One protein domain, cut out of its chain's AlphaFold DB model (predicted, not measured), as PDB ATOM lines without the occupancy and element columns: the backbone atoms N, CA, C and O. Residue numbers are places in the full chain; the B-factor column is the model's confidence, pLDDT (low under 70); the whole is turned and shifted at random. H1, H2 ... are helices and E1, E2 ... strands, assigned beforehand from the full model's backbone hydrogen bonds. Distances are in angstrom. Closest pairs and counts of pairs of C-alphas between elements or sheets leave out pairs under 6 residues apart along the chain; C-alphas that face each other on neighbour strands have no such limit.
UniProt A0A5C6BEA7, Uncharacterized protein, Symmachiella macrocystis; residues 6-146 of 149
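What this domain is: This is residues 6 to 146 of the 149 residues of an uncharacterized protein of Symmachiella macrocystis (UniProt A0A5C6BEA7). One strongly twisted sheet of eight strands curls round helix H1, with H2 over the same face next to H1 and the short H3 at the end of the sheet formed by E7 and E8. The long strand E6 runs through the sheet, with E4 and E5 end to end along one side of it and E1 on the other; E3 and E2 continue the sheet beyond E4, E7 and E8 beyond E1. The printed part has 141 residues, with three named helices and eight named strands in the order E1 H1 E2 E3 E4 E5 E6 H2 E7 E8 H3. The sheet is branched, its neighbour pairs are antiparallel, and the class is mixed, helices and strands. The whole is compact, with a radius of gyration of the C-alphas of 14.7 A and spans of 45 by 37 by 24 A.

How they stand to each other: E6, residues 96 to 106, has three neighbours in staggered pairing. On one side of it lie E5, residues 80 to 83, beside residues 96 to 100, and E4, residues 73 to 77, beside residues 103 to 106. N 82 and O 97 are 2.9 A apart, and N 74 and O 106 are 2.8 A apart, both within hydrogen-bond range. E4 runs on into E5 across a break of 2 residues, at 13 degrees, and E5 and E6 form a hairpin. On the other side of E6 lies E1, residues 11 to 15, antiparallel at 151 degrees, with N 13 and O 101 at 2.8 A. E2, residues 51 to 55, and E3, residues 65 to 70, form with E4 a meander, each strand the antiparallel neighbour of the one before; N 68 and O 75 are 2.8 A apart, N 52 and O 67 2.9 A. E1 also pairs with E7, residues 126 to 130, where N 14 and O 127 are 2.8 A apart. E7 forms a hairpin with E8, residues 134 to 136, with N 136 and O 128 at 2.8 A. Residues 24 to 25 pair antiparallel with residues 134 to 135 of E8. The sheet curls round H1, residues 38 to 46, whose closest C-alphas to E6 are those of Pro 38 and Trp 98, 4.7 A. H2, residues 109 to 120, is on the same face at a height over the sheet of 6.3 A. H2 is only just over E4, with 3 of its 12 C-alphas falling on that strand, and only just slantwise to the strands, at 32 degrees to E4 on the local plane. H2 touches H1 with residues 118 to 120 alone, the closest C-alphas being those of Ala 44 and Ile 119, 5.1 A, at a steep tilt of 48 degrees, opposite ways. H3, residues 138 to 145, touches H2, the closest C-alphas being those of Leu 113 and Pro 138, 6.3 A, at a shallow tilt of 29 degrees, opposite ways. H3 only grazes the sheet, with its residues 138 to 144. H1 and H3 are apart. In H1, H2 and H3 every O i to N i+4 pair is within hydrogen-bond range.

Where its parts are: E6 is the longest strand, 30.3 A from C-alpha 96 at (-19.975, 80.009, 55.169) to C-alpha 106 at (7.073, 76.655, 42.019). E3 measures 16.9 A, E4 13.8 A, E7 13.5 A, E1 13.1 A, E2 12.3 A, E5 10.1 A and E8 6.7 A. H2 is the longest helix, 16.3 A; H1 measures 12.2 A and H3 10.4 A. E1 begins at C-alpha 11, (-2.008, 69.086, 47.546), and H3 ends at C-alpha 145, (8.701, 64.775, 50.802).

The domain as a whole: The two C-alphas farthest apart are those of Gly 71 and Asp 87, 45.9 A. The printed part has no cut. The links E1 to H1, residues 16 to 37, and E5 to E6, residues 84 to 95, are long. The mean pLDDT of the printed part is 92.3, and no printed residue is under 70.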
ATOM      1  N   ILE A   6      10.379  71.722  44.799       86.06
ATOM      2  CA  ILE A   6       9.414  70.656  45.075       86.06
ATOM      3  C   ILE A   6       8.377  70.606  43.954       86.06
ATOM      4  O   ILE A   6       7.979  71.639  43.417       86.06
ATOM      5  N   ASN A   7       7.927  69.400  43.608       78.44
ATOM      6  CA  ASN A   7       6.841  69.201  42.655       78.44
ATOM      7  C   ASN A   7       5.606  68.680  43.396       78.44
ATOM      8  O   ASN A   7       5.531  67.494  43.718       78.44
ATOM      9  N   LEU A   8       4.665  69.577  43.698       79.88
ATOM     10  CA  LEU A   8       3.418  69.268  44.396       79.88
ATOM     11  C   LEU A   8       2.241  69.529  43.456       79.88
ATOM     12  O   LEU A   8       1.780  70.657  43.335       79.88
ATOM     13  N   THR A   9       1.751  68.494  42.778       73.06
ATOM     14  CA  THR A   9       0.626  68.635  41.832       73.06
ATOM     15  C   THR A   9      -0.726  68.222  42.413       73.06
ATOM     16  O   THR A   9      -1.728  68.275  41.709       73.06
ATOM     17  N   GLU A  10      -0.780  67.800  43.678       85.69
ATOM     18  CA  GLU A  10      -1.955  67.120  44.252       85.69
ATOM     19  C   GLU A  10      -2.196  67.445  45.734       85.69
ATOM     20  O   GLU A  10      -2.696  66.615  46.492       85.69
ATOM     21  N   PHE A  11      -1.823  68.651  46.164       92.12
ATOM     22  CA  PHE A  11      -2.008  69.086  47.546       92.12
ATOM     23  C   PHE A  11      -2.975  70.259  47.646       92.12
ATOM     24  O   PHE A  11      -3.056  71.103  46.756       92.12
ATOM     25  N   SER A  12      -3.693  70.316  48.763       94.06
ATOM     26  CA  SER A  12      -4.474  71.489  49.158       94.06
ATOM     27  C   SER A  12      -4.232  71.814  50.629       94.06
ATOM     28  O   SER A  12      -3.881  70.941  51.425       94.06
ATOM     29  N   LEU A  13      -4.405  73.079  50.989       95.44
ATOM     30  CA  LEU A  13      -4.579  73.485  52.372       95.44
ATOM     31  C   LEU A  13      -6.022  73.195  52.780       95.44
ATOM     32  O   LEU A  13      -6.957  73.527  52.053       95.44
ATOM     33  N   VAL A  14      -6.189  72.606  53.954       95.06
ATOM     34  CA  VAL A  14      -7.485  72.299  54.556       95.06
ATOM     35  C   VAL A  14      -7.489  72.653  56.030       95.06
ATOM     36  O   VAL A  14      -6.443  72.801  56.667       95.06
ATOM     37  N   TRP A  15      -8.686  72.795  56.574       93.31
ATOM     38  CA  TRP A  15      -8.887  72.947  58.002       93.31
ATOM     39  C   TRP A  15      -8.738  71.596  58.713       93.31
ATOM     40  O   TRP A  15      -9.010  70.536  58.152       93.31
ATOM     41  N   GLY A  16      -8.275  71.635  59.957       93.56
ATOM     42  CA  GLY A  16      -8.112  70.477  60.818       93.56
ATOM     43  C   GLY A  16      -8.027  70.853  62.304       93.56
ATOM     44  O   GLY A  16      -8.426  71.963  62.662       93.56
ATOM     45  N   PRO A  17      -7.527  69.978  63.199       93.31
ATOM     46  CA  PRO A  17      -7.462  70.285  64.624       93.31
ATOM     47  C   PRO A  17      -6.278  71.223  64.880       93.31
ATOM     48  O   PRO A  17      -5.395  71.357  64.033       93.31
ATOM     49  N   ILE A  18      -6.216  71.855  66.052       93.81
ATOM     50  CA  ILE A  18      -5.013  72.617  66.443       93.81
ATOM     51  C   ILE A  18      -3.800  71.684  66.568       93.81
ATOM     52  O   ILE A  18      -2.705  72.039  66.142       93.81
ATOM     53  N   ASP A  19      -4.018  70.477  67.090       92.38
ATOM     54  CA  ASP A  19      -2.990  69.455  67.265       92.38
ATOM     55  C   ASP A  19      -3.270  68.275  66.325       92.38
ATOM     56  O   ASP A  19      -4.128  67.435  66.607       92.38
ATOM     57  N   LEU A  20      -2.573  68.220  65.184       92.94
ATOM     58  CA  LEU A  20      -2.751  67.157  64.191       92.94
ATOM     59  C   LEU A  20      -2.112  65.838  64.667       92.94
ATOM     60  O   LEU A  20      -0.896  65.810  64.883       92.94
ATOM     61  N   PRO A  21      -2.879  64.739  64.805       91.19
ATOM     62  CA  PRO A  21      -2.294  63.426  65.052       91.19
ATOM     63  C   PRO A  21      -1.446  62.968  63.851       91.19
ATOM     64  O   PRO A  21      -1.640  63.419  62.727       91.19
ATOM     65  N   ASP A  22      -0.494  62.060  64.070       86.62
ATOM     66  CA  ASP A  22       0.303  61.471  62.987       86.62
ATOM     67  C   ASP A  22       0.275  59.936  63.103       86.62
ATOM     68  O   ASP A  22       0.797  59.398  64.087       86.62
ATOM     69  N   PRO A  23      -0.345  59.212  62.148       89.31
ATOM     70  CA  PRO A  23      -0.981  59.714  60.920       89.31
ATOM     71  C   PRO A  23      -2.349  60.384  61.157       89.31
ATOM     72  O   PRO A  23      -3.064  60.026  62.090       89.31
ATOM     73  N   ALA A  24      -2.737  61.296  60.256       93.06
ATOM     74  CA  ALA A  24      -4.063  61.921  60.214       93.06
ATOM     75  C   ALA A  24      -4.708  61.817  58.828       93.06
ATOM     76  O   ALA A  24      -4.030  61.890  57.798       93.06
ATOM     77  N   TYR A  25      -6.037  61.711  58.818       93.12
ATOM     78  CA  TYR A  25      -6.863  61.696  57.616       93.12
ATOM     79  C   TYR A  25      -8.060  62.629  57.788       93.12
ATOM     80  O   TYR A  25      -8.694  62.620  58.839       93.12
ATOM     81  N   SER A  26      -8.402  63.403  56.756       88.75
ATOM     82  CA  SER A  26      -9.429  64.457  56.849       88.75
ATOM     83  C   SER A  26     -10.870  63.953  57.013       88.75
ATOM     84  O   SER A  26     -11.776  64.762  57.156       88.75
ATOM     85  N   PHE A  27     -11.092  62.638  56.948       87.00
ATOM     86  CA  PHE A  27     -12.394  61.989  57.142       87.00
ATOM     87  C   PHE A  27     -12.552  61.347  58.529       87.00
ATOM     88  O   PHE A  27     -13.540  60.660  58.772       87.00
ATOM     89  N   ASP A  28     -11.554  61.469  59.402       86.00
ATOM     90  CA  ASP A  28     -11.626  60.906  60.745       86.00
ATOM     91  C   ASP A  28     -12.420  61.845  61.669       86.00
ATOM     92  O   ASP A  28     -12.039  62.991  61.887       86.00
ATOM     93  N   ASP A  29     -13.531  61.342  62.210       78.06
ATOM     94  CA  ASP A  29     -14.471  62.097  63.049       78.06
ATOM     95  C   ASP A  29     -14.037  62.193  64.528       78.06
ATOM     96  O   ASP A  29     -14.726  62.803  65.351       78.06
ATOM     97  N   ASN A  30     -12.916  61.572  64.914       83.00
ATOM     98  CA  ASN A  30     -12.505  61.466  66.321       83.00
ATOM     99  C   ASN A  30     -11.883  62.745  66.897       83.00
ATOM    100  O   ASN A  30     -11.508  62.773  68.073       83.00
ATOM    101  N   TRP A  31     -11.744  63.799  66.099       81.75
ATOM    102  CA  TRP A  31     -11.057  65.015  66.507       81.75
ATOM    103  C   TRP A  31     -11.844  66.269  66.141       81.75
ATOM    104  O   TRP A  31     -12.570  66.335  65.154       81.75
ATOM    105  N   LYS A  32     -11.729  67.280  67.008       84.31
ATOM    106  CA  LYS A  32     -12.401  68.565  66.824       84.31
ATOM    107  C   LYS A  32     -11.540  69.453  65.948       84.31
ATOM    108  O   LYS A  32     -10.452  69.853  66.360       84.31
ATOM    109  N   SER A  33     -12.043  69.764  64.768       86.94
ATOM    110  CA  SER A  33     -11.368  70.662  63.846       86.94
ATOM    111  C   SER A  33     -11.734  72.118  64.099       86.94
ATOM    112  O   SER A  33     -12.872  72.446  64.439       86.94
ATOM    113  N   GLU A  34     -10.775  72.997  63.851       90.81
ATOM    114  CA  GLU A  34     -11.010  74.431  63.784       90.81
ATOM    115  C   GLU A  34     -11.644  74.780  62.443       90.81
ATOM    116  O   GLU A  34     -11.096  74.467  61.390       90.81
ATOM    117  N   ILE A  35     -12.793  75.448  62.470       90.81
ATOM    118  CA  ILE A  35     -13.469  75.913  61.258       90.81
ATOM    119  C   ILE A  35     -13.090  77.367  61.035       90.81
ATOM    120  O   ILE A  35     -13.271  78.190  61.929       90.81
ATOM    121  N   TYR A  36     -12.646  77.711  59.830       94.50
ATOM    122  CA  TYR A  36     -12.345  79.088  59.445       94.50
ATOM    123  C   TYR A  36     -13.322  79.581  58.383       94.50
ATOM    124  O   TYR A  36     -13.791  78.815  57.547       94.50
ATOM    125  N   THR A  37     -13.618  80.872  58.396       95.75
ATOM    126  CA  THR A  37     -14.299  81.552  57.294       95.75
ATOM    127  C   THR A  37     -13.318  81.791  56.142       95.75
ATOM    128  O   THR A  37     -12.111  81.922  56.384       95.75
ATOM    129  N   PRO A  38     -13.811  81.955  54.902       96.50
ATOM    130  CA  PRO A  38     -12.989  82.415  53.782       96.50
ATOM    131  C   PRO A  38     -12.178  83.675  54.115       96.50
ATOM    132  O   PRO A  38     -10.994  83.771  53.801       96.50
ATOM    133  N   LYS A  39     -12.795  84.621  54.835       96.44
ATOM    134  CA  LYS A  39     -12.147  85.868  55.237       96.44
ATOM    135  C   LYS A  39     -10.980  85.651  56.200       96.44
ATOM    136  O   LYS A  39      -9.935  86.262  56.008       96.44
ATOM    137  N   GLU A  40     -11.150  84.824  57.228       97.38
ATOM    138  CA  GLU A  40     -10.081  84.554  58.201       97.38
ATOM    139  C   GLU A  40      -8.854  83.939  57.519       97.38
ATOM    140  O   GLU A  40      -7.729  84.351  57.798       97.38
ATOM    141  N   ILE A  41      -9.073  83.021  56.573       97.81
ATOM    142  CA  ILE A  41      -7.994  82.382  55.812       97.81
ATOM    143  C   ILE A  41      -7.349  83.356  54.826       97.81
ATOM    144  O   ILE A  41      -6.123  83.438  54.784       97.81
ATOM    145  N   ALA A  42      -8.135  84.155  54.101       97.88
ATOM    146  CA  ALA A  42      -7.607  85.211  53.238       97.88
ATOM    147  C   ALA A  42      -6.725  86.197  54.023       97.88
ATOM    148  O   ALA A  42      -5.608  86.510  53.608       97.88
ATOM    149  N   ASP A  43      -7.199  86.648  55.189       98.38
ATOM    150  CA  ASP A  43      -6.465  87.555  56.074       98.38
ATOM    151  C   ASP A  43      -5.200  86.888  56.652       98.38
ATOM    152  O   ASP A  43      -4.200  87.571  56.891       98.38
ATOM    153  N   ALA A  44      -5.215  85.570  56.884       98.44
ATOM    154  CA  ALA A  44      -4.048  84.808  57.326       98.44
ATOM    155  C   ALA A  44      -2.996  84.659  56.219       98.44
ATOM    156  O   ALA A  44      -1.814  84.898  56.470       98.44
ATOM    157  N   ILE A  45      -3.424  84.341  54.996       97.81
ATOM    158  CA  ILE A  45      -2.568  84.234  53.809       97.81
ATOM    159  C   ILE A  45      -1.916  85.586  53.497       97.81
ATOM    160  O   ILE A  45      -0.693  85.673  53.395       97.81
ATOM    161  N   LEU A  46      -2.699  86.667  53.439       98.31
ATOM    162  CA  LEU A  46      -2.193  88.018  53.153       98.31
ATOM    163  C   LEU A  46      -1.289  88.584  54.259       98.31
ATOM    164  O   LEU A  46      -0.541  89.530  54.015       98.31
ATOM    165  N   ALA A  47      -1.340  88.033  55.474       98.44
ATOM    166  CA  ALA A  47      -0.442  88.430  56.554       98.44
ATOM    167  C   ALA A  47       0.973  87.846  56.416       98.44
ATOM    168  O   ALA A  47       1.888  88.288  57.120       98.44
ATOM    169  N   VAL A  48       1.174  86.859  55.539       98.31
ATOM    170  CA  VAL A  48       2.497  86.296  55.271       98.31
ATOM    171  C   VAL A  48       3.304  87.268  54.412       98.31
ATOM    172  O   VAL A  48       2.844  87.780  53.395       98.31
ATOM    173  N   SER A  49       4.549  87.523  54.818       97.62
ATOM    174  CA  SER A  49       5.455  88.405  54.078       97.62
ATOM    175  C   SER A  49       5.606  87.957  52.623       97.62
ATOM    176  O   SER A  49       5.791  86.772  52.361       97.62
ATOM    177  N   GLN A  50       5.608  88.923  51.698       97.38
ATOM    178  CA  GLN A  50       5.680  88.723  50.239       97.38
ATOM    179  C   GLN A  50       4.444  88.070  49.602       97.38
ATOM    180  O   GLN A  50       4.445  87.853  48.392       97.38
ATOM    181  N   VAL A  51       3.380  87.805  50.366       98.12
ATOM    182  CA  VAL A  51       2.076  87.500  49.776       98.12
ATOM    183  C   VAL A  51       1.404  88.794  49.336       98.12
ATOM    184  O   VAL A  51       1.342  89.770  50.084       98.12
ATOM    185  N   ARG A  52       0.875  88.794  48.114       97.75
ATOM    186  CA  ARG A  52       0.062  89.880  47.566       97.75
ATOM    187  C   ARG A  52      -1.259  89.352  47.031       97.75
ATOM    188  O   ARG A  52      -1.331  88.239  46.519       97.75
ATOM    189  N   LEU A  53      -2.288  90.188  47.111       98.19
ATOM    190  CA  LEU A  53      -3.558  89.934  46.447       98.19
ATOM    191  C   LEU A  53      -3.374  90.077  44.929       98.19
ATOM    192  O   LEU A  53      -2.858  91.096  44.465       98.19
ATOM    193  N   VAL A  54      -3.787  89.061  44.177       97.62
ATOM    194  CA  VAL A  54      -3.778  89.047  42.706       97.62
ATOM    195  C   VAL A  54      -5.173  89.380  42.182       97.62
ATOM    196  O   VAL A  54      -5.322  90.294  41.371       97.62
ATOM    197  N   HIS A  55      -6.195  88.701  42.709       97.12
ATOM    198  CA  HIS A  55      -7.602  88.943  42.403       97.12
ATOM    199  C   HIS A  55      -8.419  89.050  43.694       97.12
ATOM    200  O   HIS A  55      -8.249  88.260  44.617       97.12
ATOM    201  N   ASP A  56      -9.278  90.067  43.766       96.56
ATOM    202  CA  ASP A  56     -10.187  90.292  44.897       96.56
ATOM    203  C   ASP A  56     -11.378  89.314  44.843       96.56
ATOM    204  O   ASP A  56     -11.693  88.777  43.783       96.56
ATOM    205  N   ALA A  57     -12.079  89.131  45.964       94.94
ATOM    206  CA  ALA A  57     -13.237  88.241  46.101       94.94
ATOM    207  C   ALA A  57     -14.506  88.823  45.439       94.94
ATOM    208  O   ALA A  57     -15.529  89.043  46.091       94.94
ATOM    209  N   LYS A  58     -14.426  89.166  44.148       93.88
ATOM    210  CA  LYS A  58     -15.524  89.745  43.363       93.88
ATOM    211  C   LYS A  58     -15.737  88.929  42.085       93.88
ATOM    212  O   LYS A  58     -14.820  88.868  41.268       93.88
ATOM    213  N   PRO A  59     -16.943  88.378  41.852       93.19
ATOM    214  CA  PRO A  59     -18.185  88.606  42.604       93.19
ATOM    215  C   PRO A  59     -18.292  87.836  43.932       93.19
ATOM    216  O   PRO A  59     -19.143  88.182  44.746       93.19
ATOM    217  N   ASP A  60     -17.441  86.836  44.152       94.25
ATOM    218  CA  ASP A  60     -17.427  85.994  45.347       94.25
ATOM    219  C   ASP A  60     -16.009  85.451  45.623       94.25
ATOM    220  O   ASP A  60     -15.043  85.798  44.936       94.25
ATOM    221  N   TRP A  61     -15.878  84.607  46.646       95.62
ATOM    222  CA  TRP A  61     -14.602  84.035  47.083       95.62
ATOM    223  C   TRP A  61     -13.930  83.117  46.063       95.62
ATOM    224  O   TRP A  61     -12.711  82.993  46.106       95.62
ATOM    225  N   THR A  62     -14.670  82.537  45.115       92.38
ATOM    226  CA  THR A  62     -14.071  81.680  44.078       92.38
ATOM    227  C   THR A  62     -13.225  82.477  43.081       92.38
ATOM    228  O   THR A  62     -12.382  81.907  42.395       92.38
ATOM    229  N   ALA A  63     -13.420  83.799  43.020       95.50
ATOM    230  CA  ALA A  63     -12.595  84.713  42.233       95.50
ATOM    231  C   ALA A  63     -11.347  85.210  42.985       95.50
ATOM    232  O   ALA A  63     -10.484  85.846  42.379       95.50
ATOM    233  N   TRP A  64     -11.259  84.967  44.296       97.62
ATOM    234  CA  TRP A  64     -10.156  85.452  45.114       97.62
ATOM    235  C   TRP A  64      -8.883  84.654  44.835       97.62
ATOM    236  O   TRP A  64      -8.888  83.424  44.880       97.62
ATOM    237  N   VAL A  65      -7.782  85.365  44.593       97.44
ATOM    238  CA  VAL A  65      -6.460  84.767  44.387       97.44
ATOM    239  C   VAL A  65      -5.410  85.618  45.082       97.44
ATOM    240  O   VAL A  65      -5.336  86.832  44.862       97.44
ATOM    241  N   ALA A  66      -4.543  84.987  45.864       97.75
ATOM    242  CA  ALA A  66      -3.337  85.610  46.392       97.75
ATOM    243  C   ALA A  66      -2.107  84.792  46.027       97.75
ATOM    244  O   ALA A  66      -2.182  83.591  45.782       97.75
ATOM    245  N   ARG A  67      -0.951  85.448  46.004       97.69
ATOM    246  CA  ARG A  67       0.294  84.802  45.613       97.69
ATOM    247  C   ARG A  67       1.457  85.283  46.459       97.69
ATOM    248  O   ARG A  67       1.673  86.487  46.596       97.69
ATOM    249  N   TRP A  68       2.202  84.336  47.012       97.81
ATOM    250  CA  TRP A  68       3.550  84.546  47.523       97.81
ATOM    251  C   TRP A  68       4.542  84.502  46.359       97.81
ATOM    252  O   TRP A  68       4.476  83.573  45.557       97.81
ATOM    253  N   GLU A  69       5.470  85.456  46.269       96.88
ATOM    254  CA  GLU A  69       6.514  85.458  45.233       96.88
ATOM    255  C   GLU A  69       7.883  85.867  45.798       96.88
ATOM    256  O   GLU A  69       8.005  86.818  46.578       96.88
ATOM    257  N   SER A  70       8.938  85.180  45.357       95.94
ATOM    258  CA  SER A  70      10.331  85.518  45.661       95.94
ATOM    259  C   SER A  70      11.238  85.138  44.490       95.94
ATOM    260  O   SER A  70      11.522  83.967  44.249       95.94
ATOM    261  N   GLY A  71      11.713  86.137  43.739       92.69
ATOM    262  CA  GLY A  71      12.497  85.897  42.527       92.69
ATOM    263  C   GLY A  71      11.669  85.169  41.468       92.69
ATOM    264  O   GLY A  71      10.667  85.704  41.001       92.69
ATOM    265  N   HIS A  72      12.089  83.959  41.092       92.88
ATOM    266  CA  HIS A  72      11.354  83.100  40.156       92.88
ATOM    267  C   HIS A  72      10.423  82.100  40.851       92.88
ATOM    268  O   HIS A  72       9.749  81.339  40.164       92.88
ATOM    269  N   HIS A  73      10.386  82.084  42.186       95.19
ATOM    270  CA  HIS A  73       9.568  81.150  42.951       95.19
ATOM    271  C   HIS A  73       8.214  81.759  43.313       95.19
ATOM    272  O   HIS A  73       8.129  82.957  43.607       95.19
ATOM    273  N   TYR A  74       7.169  80.933  43.334       95.38
ATOM    274  CA  TYR A  74       5.829  81.347  43.729       95.38
ATOM    275  C   TYR A  74       5.029  80.244  44.426       95.38
ATOM    276  O   TYR A  74       5.280  79.050  44.245       95.38
ATOM    277  N   ILE A  75       4.042  80.683  45.206       95.38
ATOM    278  CA  ILE A  75       2.941  79.865  45.719       95.38
ATOM    279  C   ILE A  75       1.656  80.665  45.524       95.38
ATOM    280  O   ILE A  75       1.534  81.767  46.064       95.38
ATOM    281  N   GLU A  76       0.724  80.142  44.740       95.69
ATOM    282  CA  GLU A  76      -0.592  80.746  44.527       95.69
ATOM    283  C   GLU A  76      -1.652  80.054  45.378       95.69
ATOM    284  O   GLU A  76      -1.584  78.848  45.570       95.69
ATOM    285  N   PHE A  77      -2.620  80.817  45.874       95.50
ATOM    286  CA  PHE A  77      -3.707  80.346  46.720       95.50
ATOM    287  C   PHE A  77      -5.042  80.780  46.128       95.50
ATOM    288  O   PHE A  77      -5.241  81.973  45.878       95.50
ATOM    289  N   ASP A  78      -5.957  79.827  45.983       95.69
ATOM    290  CA  ASP A  78      -7.383  80.096  45.805       95.69
ATOM    291  C   ASP A  78      -8.129  79.951  47.140       95.69
ATOM    292  O   ASP A  78      -7.536  79.639  48.177       95.69
ATOM    293  N   ILE A  79      -9.434  80.213  47.142       96.12
ATOM    294  CA  ILE A  79     -10.311  79.931  48.279       96.12
ATOM    295  C   ILE A  79     -11.580  79.264  47.760       96.12
ATOM    296  O   ILE A  79     -12.316  79.835  46.954       96.12
ATOM    297  N   LEU A  80     -11.875  78.074  48.282       94.81
ATOM    298  CA  LEU A  80     -13.186  77.459  48.142       94.81
ATOM    299  C   LEU A  80     -14.092  77.915  49.291       94.81
ATOM    300  O   LEU A  80     -13.806  77.655  50.458       94.81
ATOM    301  N   ASP A  81     -15.199  78.572  48.956       93.94
ATOM    302  CA  ASP A  81     -16.241  78.953  49.911       93.94
ATOM    303  C   ASP A  81     -17.348  77.895  49.944       93.94
ATOM    304  O   ASP A  81     -17.879  77.492  48.906       93.94
ATOM    305  N   CYS A  82     -17.675  77.410  51.139       92.25
ATOM    306  CA  CYS A  82     -18.673  76.374  51.360       92.25
ATOM    307  C   CYS A  82     -19.783  76.890  52.284       92.25
ATOM    308  O   CYS A  82     -19.488  77.425  53.354       92.25
ATOM    309  N   PRO A  83     -21.068  76.703  51.933       90.94
ATOM    310  CA  PRO A  83     -22.172  77.103  52.796       90.94
ATOM    311  C   PRO A  83     -22.083  76.447  54.175       90.94
ATOM    312  O   PRO A  83     -21.827  75.248  54.289       90.94
ATOM    313  N   PHE A  84     -22.344  77.228  55.219       85.38
ATOM    314  CA  PHE A  84     -22.396  76.759  56.596       85.38
ATOM    315  C   PHE A  84     -23.758  77.100  57.179       85.38
ATOM    316  O   PHE A  84     -24.224  78.233  57.059       85.38
ATOM    317  N   ALA A  85     -24.424  76.110  57.771       81.81
ATOM    318  CA  ALA A  85     -25.735  76.322  58.367       81.81
ATOM    319  C   ALA A  85     -25.600  77.374  59.487       81.81
ATOM    320  O   ALA A  85     -24.839  77.140  60.423       81.81
ATOM    321  N   PRO A  86     -26.269  78.540  59.424       74.56
ATOM    322  CA  PRO A  86     -26.043  79.612  60.401       74.56
ATOM    323  C   PRO A  86     -26.380  79.232  61.853       74.56
ATOM    324  O   PRO A  86     -25.889  79.867  62.787       74.56
ATOM    325  N   ASP A  87     -27.212  78.205  62.030       78.06
ATOM    326  CA  ASP A  87     -27.642  77.597  63.290       78.06
ATOM    327  C   ASP A  87     -26.763  76.416  63.742       78.06
ATOM    328  O   ASP A  87     -27.084  75.757  64.729       78.06
ATOM    329  N   ASN A  88     -25.644  76.149  63.059       80.19
ATOM    330  CA  ASN A  88     -24.700  75.117  63.471       80.19
ATOM    331  C   ASN A  88     -24.130  75.393  64.880       80.19
ATOM    332  O   ASN A  88     -23.840  76.533  65.252       80.19
ATOM    333  N   GLU A  89     -23.899  74.327  65.645       78.94
ATOM    334  CA  GLU A  89     -23.410  74.422  67.027       78.94
ATOM    335  C   GLU A  89     -21.899  74.709  67.132       78.94
ATOM    336  O   GLU A  89     -21.418  75.074  68.204       78.94
ATOM    337  N   ILE A  90     -21.138  74.558  66.041       80.12
ATOM    338  CA  ILE A  90     -19.666  74.647  66.051       80.12
ATOM    339  C   ILE A  90     -19.205  76.110  66.029       80.12
ATOM    340  O   ILE A  90     -18.382  76.520  66.846       80.12
ATOM    341  N   ARG A  91     -19.746  76.915  65.106       81.75
ATOM    342  CA  ARG A  91     -19.547  78.368  65.018       81.75
ATOM    343  C   ARG A  91     -20.873  79.064  64.664       81.75
ATOM    344  O   ARG A  91     -21.121  79.348  63.486       81.75
ATOM    345  N   PRO A  92     -21.723  79.354  65.667       82.12
ATOM    346  CA  PRO A  92     -23.006  80.017  65.454       82.12
ATOM    347  C   PRO A  92     -22.854  81.388  64.784       82.12
ATOM    348  O   PRO A  92     -21.962  82.165  65.128       82.12
ATOM    349  N   GLY A  93     -23.751  81.709  63.847       83.81
ATOM    350  CA  GLY A  93     -23.773  83.005  63.157       83.81
ATOM    351  C   GLY A  93     -22.823  83.123  61.961       83.81
ATOM    352  O   GLY A  93     -22.771  84.178  61.330       83.81
ATOM    353  N   ILE A  94     -22.104  82.053  61.616       87.94
ATOM    354  CA  ILE A  94     -21.294  81.972  60.400       87.94
ATOM    355  C   ILE A  94     -22.114  81.320  59.289       87.94
ATOM    356  O   ILE A  94     -22.635  80.225  59.465       87.94
ATOM    357  N   ALA A  95     -22.215  81.997  58.142       87.56
ATOM    358  CA  ALA A  95     -22.998  81.536  56.993       87.56
ATOM    359  C   ALA A  95     -22.185  80.723  55.972       87.56
ATOM    360  O   ALA A  95     -22.761  80.069  55.102       87.56
ATOM    361  N   SER A  96     -20.854  80.777  56.044       91.94
ATOM    362  CA  SER A  96     -19.975  80.009  55.169       91.94
ATOM    363  C   SER A  96     -18.614  79.743  55.810       91.94
ATOM    364  O   SER A  96     -18.148  80.502  56.664       91.94
ATOM    365  N   TYR A  97     -17.990  78.643  55.415       93.25
ATOM    366  CA  TYR A  97     -16.673  78.226  55.870       93.25
ATOM    367  C   TYR A  97     -15.748  77.996  54.679       93.25
ATOM    368  O   TYR A  97     -16.174  77.778  53.547       93.25
ATOM    369  N   TRP A  98     -14.454  78.061  54.947       95.44
ATOM    370  CA  TRP A  98     -13.413  77.747  53.990       95.44
ATOM    371  C   TRP A  98     -13.360  76.233  53.756       95.44
ATOM    372  O   TRP A  98     -13.002  75.470  54.651       95.44
ATOM    373  N   GLY A  99     -13.715  75.800  52.547       92.38
ATOM    374  CA  GLY A  99     -13.703  74.395  52.131       92.38
ATOM    375  C   GLY A  99     -12.315  73.852  51.785       92.38
ATOM    376  O   GLY A  99     -12.166  72.649  51.594       92.38
ATOM    377  N   GLY A 100     -11.311  74.723  51.702       94.12
ATOM    378  CA  GLY A 100      -9.945  74.390  51.315       94.12
ATOM    379  C   GLY A 100      -9.383  75.375  50.294       94.12
ATOM    380  O   GLY A 100     -10.108  76.182  49.708       94.12
ATOM    381  N   SER A 101      -8.070  75.325  50.118       93.69
ATOM    382  CA  SER A 101      -7.346  76.107  49.119       93.69
ATOM    383  C   SER A 101      -6.422  75.181  48.358       93.69
ATOM    384  O   SER A 101      -5.491  74.611  48.936       93.69
ATOM    385  N   LYS A 102      -6.650  75.044  47.058       85.31
ATOM    386  CA  LYS A 102      -5.627  74.500  46.178       85.31
ATOM    387  C   LYS A 102      -4.480  75.493  46.143       85.31
ATOM    388  O   LYS A 102      -4.667  76.702  46.304       85.31
ATOM    389  N   PHE A 103      -3.281  74.975  45.940       80.25
ATOM    390  CA  PHE A 103      -2.142  75.846  45.756       80.25
ATOM    391  C   PHE A 103      -1.225  75.307  44.669       80.25
ATOM    392  O   PHE A 103      -0.877  74.129  44.636       80.25
ATOM    393  N   GLU A 104      -0.871  76.194  43.746       84.31
ATOM    394  CA  GLU A 104       0.102  75.929  42.697       84.31
ATOM    395  C   GLU A 104       1.464  76.407  43.192       84.31
ATOM    396  O   GLU A 104       1.605  77.555  43.627       84.31
ATOM    397  N   THR A 105       2.472  75.534  43.146       87.94
ATOM    398  CA  THR A 105       3.807  75.855  43.658       87.94
ATOM    399  C   THR A 105       4.879  75.736  42.600       87.94
ATOM    400  O   THR A 105       5.039  74.691  41.971       87.94
ATOM    401  N   HIS A 106       5.728  76.751  42.550       92.25
ATOM    402  CA  HIS A 106       7.073  76.655  42.019       92.25
ATOM    403  C   HIS A 106       8.015  77.203  43.087       92.25
ATOM    404  O   HIS A 106       8.380  78.372  43.062       92.25
ATOM    405  N   CYS A 107       8.325  76.400  44.101       92.25
ATOM    406  CA  CYS A 107       9.114  76.848  45.248       92.25
ATOM    407  C   CYS A 107       9.979  75.714  45.801       92.25
ATOM    408  O   CYS A 107       9.914  74.574  45.343       92.25
ATOM    409  N   THR A 108      10.807  76.037  46.781       93.44
ATOM    410  CA  THR A 108      11.565  75.068  47.576       93.44
ATOM    411  C   THR A 108      10.761  74.597  48.790       93.44
ATOM    412  O   THR A 108       9.832  75.271  49.241       93.44
ATOM    413  N   MET A 109      11.160  73.470  49.389       92.75
ATOM    414  CA  MET A 109      10.550  72.970  50.632       92.75
ATOM    415  C   MET A 109      10.606  74.018  51.754       92.75
ATOM    416  O   MET A 109       9.610  74.284  52.422       92.75
ATOM    417  N   SER A 110      11.763  74.658  51.928       94.00
ATOM    418  CA  SER A 110      11.980  75.692  52.943       94.00
ATOM    419  C   SER A 110      11.047  76.896  52.781       94.00
ATOM    420  O   SER A 110      10.619  77.492  53.772       94.00
ATOM    421  N   GLU A 111      10.732  77.278  51.543       95.31
ATOM    422  CA  GLU A 111       9.800  78.371  51.250       95.31
ATOM    423  C   GLU A 111       8.355  77.967  51.531       95.31
ATOM    424  O   GLU A 111       7.656  78.712  52.220       95.31
ATOM    425  N   LEU A 112       7.934  76.772  51.098       95.06
ATOM    426  CA  LEU A 112       6.607  76.242  51.413       95.06
ATOM    427  C   LEU A 112       6.372  76.187  52.925       95.06
ATOM    428  O   LEU A 112       5.383  76.737  53.408       95.06
ATOM    429  N   LEU A 113       7.292  75.575  53.679       95.75
ATOM    430  CA  LEU A 113       7.175  75.458  55.135       95.75
ATOM    431  C   LEU A 113       7.110  76.837  55.800       95.75
ATOM    432  O   LEU A 113       6.313  77.054  56.710       95.75
ATOM    433  N   ARG A 114       7.897  77.810  55.322       96.75
ATOM    434  CA  ARG A 114       7.864  79.186  55.839       96.75
ATOM    435  C   ARG A 114       6.510  79.851  55.614       96.75
ATOM    436  O   ARG A 114       6.005  80.506  56.527       96.75
ATOM    437  N   VAL A 115       5.948  79.717  54.413       96.94
ATOM    438  CA  VAL A 115       4.651  80.311  54.074       96.94
ATOM    439  C   VAL A 115       3.535  79.631  54.859       96.94
ATOM    440  O   VAL A 115       2.740  80.319  55.498       96.94
ATOM    441  N   TRP A 116       3.538  78.300  54.918       97.06
ATOM    442  CA  TRP A 116       2.566  77.522  55.680       97.06
ATOM    443  C   TRP A 116       2.601  77.860  57.177       97.06
ATOM    444  O   TRP A 116       1.570  78.216  57.747       97.06
ATOM    445  N   HIS A 117       3.780  77.891  57.806       97.62
ATOM    446  CA  HIS A 117       3.910  78.357  59.189       97.62
ATOM    447  C   HIS A 117       3.462  79.812  59.366       97.62
ATOM    448  O   HIS A 117       2.936  80.178  60.415       97.62
ATOM    449  N   GLY A 118       3.666  80.658  58.354       98.06
ATOM    450  CA  GLY A 118       3.155  82.024  58.333       98.06
ATOM    451  C   GLY A 118       1.633  82.079  58.467       98.06
ATOM    452  O   GLY A 118       1.134  82.840  59.295       98.06
ATOM    453  N   ILE A 119       0.920  81.235  57.717       97.88
ATOM    454  CA  ILE A 119      -0.545  81.101  57.779       97.88
ATOM    455  C   ILE A 119      -0.970  80.563  59.156       97.88
ATOM    456  O   ILE A 119      -1.850  81.134  59.807       97.88
ATOM    457  N   GLN A 120      -0.288  79.525  59.654       97.44
ATOM    458  CA  GLN A 120      -0.607  78.888  60.938       97.44
ATOM    459  C   GLN A 120      -0.474  79.816  62.153       97.44
ATOM    460  O   GLN A 120      -1.110  79.578  63.176       97.44
ATOM    461  N   LYS A 121       0.274  80.924  62.054       97.88
ATOM    462  CA  LYS A 121       0.312  81.945  63.122       97.88
ATOM    463  C   LYS A 121      -1.054  82.567  63.417       97.88
ATOM    464  O   LYS A 121      -1.228  83.125  64.498       97.88
ATOM    465  N   ARG A 122      -1.985  82.538  62.459       98.00
ATOM    466  CA  ARG A 122      -3.350  83.074  62.604       98.00
ATOM    467  C   ARG A 122      -4.422  81.992  62.515       98.00
ATOM    468  O   ARG A 122      -5.443  82.121  63.177       98.00
ATOM    469  N   CYS A 123      -4.166  80.935  61.750       97.75
ATOM    470  CA  CYS A 123      -5.067  79.799  61.583       97.75
ATOM    471  C   CYS A 123      -4.311  78.496  61.907       97.75
ATOM    472  O   CYS A 123      -3.861  77.813  60.987       97.75
ATOM    473  N   PRO A 124      -4.097  78.169  63.197       96.81
ATOM    474  CA  PRO A 124      -3.211  77.073  63.609       96.81
ATOM    475  C   PRO A 124      -3.668  75.696  63.116       96.81
ATOM    476  O   PRO A 124      -2.838  74.853  62.803       96.81
ATOM    477  N   GLY A 125      -4.976  75.497  62.960       96.00
ATOM    478  CA  GLY A 125      -5.571  74.280  62.404       96.00
ATOM    479  C   GLY A 125      -5.586  74.229  60.874       96.00
ATOM    480  O   GLY A 125      -6.551  73.731  60.309       96.00
ATOM    481  N   VAL A 126      -4.590  74.796  60.192       96.75
ATOM    482  CA  VAL A 126      -4.445  74.711  58.727       96.75
ATOM    483  C   VAL A 126      -3.373  73.688  58.383       96.75
ATOM    484  O   VAL A 126      -2.226  73.824  58.815       96.75
ATOM    485  N   TRP A 127      -3.724  72.707  57.555       96.44
ATOM    486  CA  TRP A 127      -2.861  71.578  57.217       96.44
ATOM    487  C   TRP A 127      -2.809  71.312  55.720       96.44
ATOM    488  O   TRP A 127      -3.758  71.618  55.004       96.44
ATOM    489  N   LEU A 128      -1.719  70.706  55.249       94.88
ATOM    490  CA  LEU A 128      -1.657  70.159  53.899       94.88
ATOM    491  C   LEU A 128      -2.297  68.780  53.869       94.88
ATOM    492  O   LEU A 128      -1.996  67.948  54.724       94.88
ATOM    493  N   HIS A 129      -3.115  68.517  52.858       93.56
ATOM    494  CA  HIS A 129      -3.592  67.172  52.563       93.56
ATOM    495  C   HIS A 129      -3.368  66.793  51.099       93.56
ATOM    496  O   HIS A 129      -3.287  67.673  50.239       93.56
ATOM    497  N   ASN A 130      -3.229  65.494  50.832       92.38
ATOM    498  CA  ASN A 130      -3.128  64.952  49.477       92.38
ATOM    499  C   ASN A 130      -4.469  64.367  48.993       92.38
ATOM    500  O   ASN A 130      -5.470  64.366  49.711       92.38
ATOM    501  N   THR A 131      -4.467  63.819  47.781       91.38
ATOM    502  CA  THR A 131      -5.609  63.141  47.144       91.38
ATOM    503  C   THR A 131      -6.114  61.905  47.899       91.38
ATOM    504  O   THR A 131      -7.296  61.586  47.793       91.38
ATOM    505  N   ASP A 132      -5.281  61.267  48.730       92.06
ATOM    506  CA  ASP A 132      -5.682  60.170  49.631       92.06
ATOM    507  C   ASP A 132      -6.332  60.663  50.938       92.06
ATOM    508  O   ASP A 132      -6.506  59.892  51.887       92.06
ATOM    509  N   CYS A 133      -6.634  61.962  51.032       92.56
ATOM    510  CA  CYS A 133      -7.115  62.632  52.239       92.56
ATOM    511  C   CYS A 133      -6.147  62.543  53.430       92.56
ATOM    512  O   CYS A 133      -6.541  62.844  54.560       92.56
ATOM    513  N   ARG A 134      -4.886  62.148  53.210       95.06
ATOM    514  CA  ARG A 134      -3.875  62.129  54.265       95.06
ATOM    515  C   ARG A 134      -3.437  63.551  54.549       95.06
ATOM    516  O   ARG A 134      -3.029  64.269  53.639       95.06
ATOM    517  N   MET A 135      -3.499  63.925  55.818       95.62
ATOM    518  CA  MET A 135      -3.083  65.229  56.305       95.62
ATOM    519  C   MET A 135      -1.661  65.153  56.847       95.62
ATOM    520  O   MET A 135      -1.246  64.141  57.416       95.62
ATOM    521  N   TYR A 136      -0.921  66.239  56.680       95.62
ATOM    522  CA  TYR A 136       0.461  66.343  57.111       95.62
ATOM    523  C   TYR A 136       0.631  67.541  58.037       95.62
ATOM    524  O   TYR A 136       0.079  68.616  57.796       95.62
ATOM    525  N   SER A 137       1.440  67.353  59.076       94.81
ATOM    526  CA  SER A 137       2.060  68.462  59.787       94.81
ATOM    527  C   SER A 137       3.285  68.928  58.992       94.81
ATOM    528  O   SER A 137       3.799  68.164  58.173       94.81
ATOM    529  N   PRO A 138       3.796  70.148  59.223       94.31
ATOM    530  CA  PRO A 138       5.049  70.599  58.618       94.31
ATOM    531  C   PRO A 138       6.192  69.582  58.791       94.31
ATOM    532  O   PRO A 138       6.889  69.257  57.830       94.31
ATOM    533  N   ASP A 139       6.303  68.987  59.982       93.25
ATOM    534  CA  ASP A 139       7.321  67.983  60.297       93.25
ATOM    535  C   ASP A 139       7.118  66.669  59.530       93.25
ATOM    536  O   ASP A 139       8.075  66.123  58.970       93.25
ATOM    537  N   SER A 140       5.896  66.119  59.505       94.06
ATOM    538  CA  SER A 140       5.633  64.851  58.807       94.06
ATOM    539  C   SER A 140       5.690  65.019  57.289       94.06
ATOM    540  O   SER A 140       6.168  64.123  56.586       94.06
ATOM    541  N   PHE A 141       5.310  66.197  56.786       93.56
ATOM    542  CA  PHE A 141       5.465  66.583  55.390       93.56
ATOM    543  C   PHE A 141       6.941  66.625  54.988       93.56
ATOM    544  O   PHE A 141       7.340  65.956  54.034       93.56
ATOM    545  N   GLN A 142       7.776  67.333  55.755       92.44
ATOM    546  CA  GLN A 142       9.210  67.430  55.485       92.44
ATOM    547  C   GLN A 142       9.898  66.060  55.544       92.44
ATOM    548  O   GLN A 142      10.741  65.772  54.704       92.44
ATOM    549  N   LYS A 143       9.531  65.189  56.489       91.00
ATOM    550  CA  LYS A 143      10.084  63.825  56.557       91.00
ATOM    551  C   LYS A 143       9.711  62.964  55.349       91.00
ATOM    552  O   LYS A 143      10.487  62.093  54.973       91.00
ATOM    553  N   THR A 144       8.526  63.179  54.782       89.94
ATOM    554  CA  THR A 144       7.987  62.347  53.693       89.94
ATOM    555  C   THR A 144       8.444  62.832  52.318       89.94
ATOM    556  O   THR A 144       8.775  62.019  51.460       89.94
ATOM    557  N   PHE A 145       8.462  64.150  52.109       88.19
ATOM    558  CA  PHE A 145       8.701  64.775  50.802       88.19
ATOM    559  C   PHE A 145       9.972  65.622  50.752       88.19
ATOM    560  O   PHE A 145      10.328  66.141  49.695       88.19
ATOM    561  N   GLY A 146      10.652  65.802  51.885       80.75
ATOM    562  CA  GLY A 146      11.962  66.430  51.910       80.75
ATOM    563  C   GLY A 146      12.944  65.581  51.117       80.75
ATOM    564  O   GLY A 146      13.016  64.366  51.292       80.75
TER     565      GLY A 146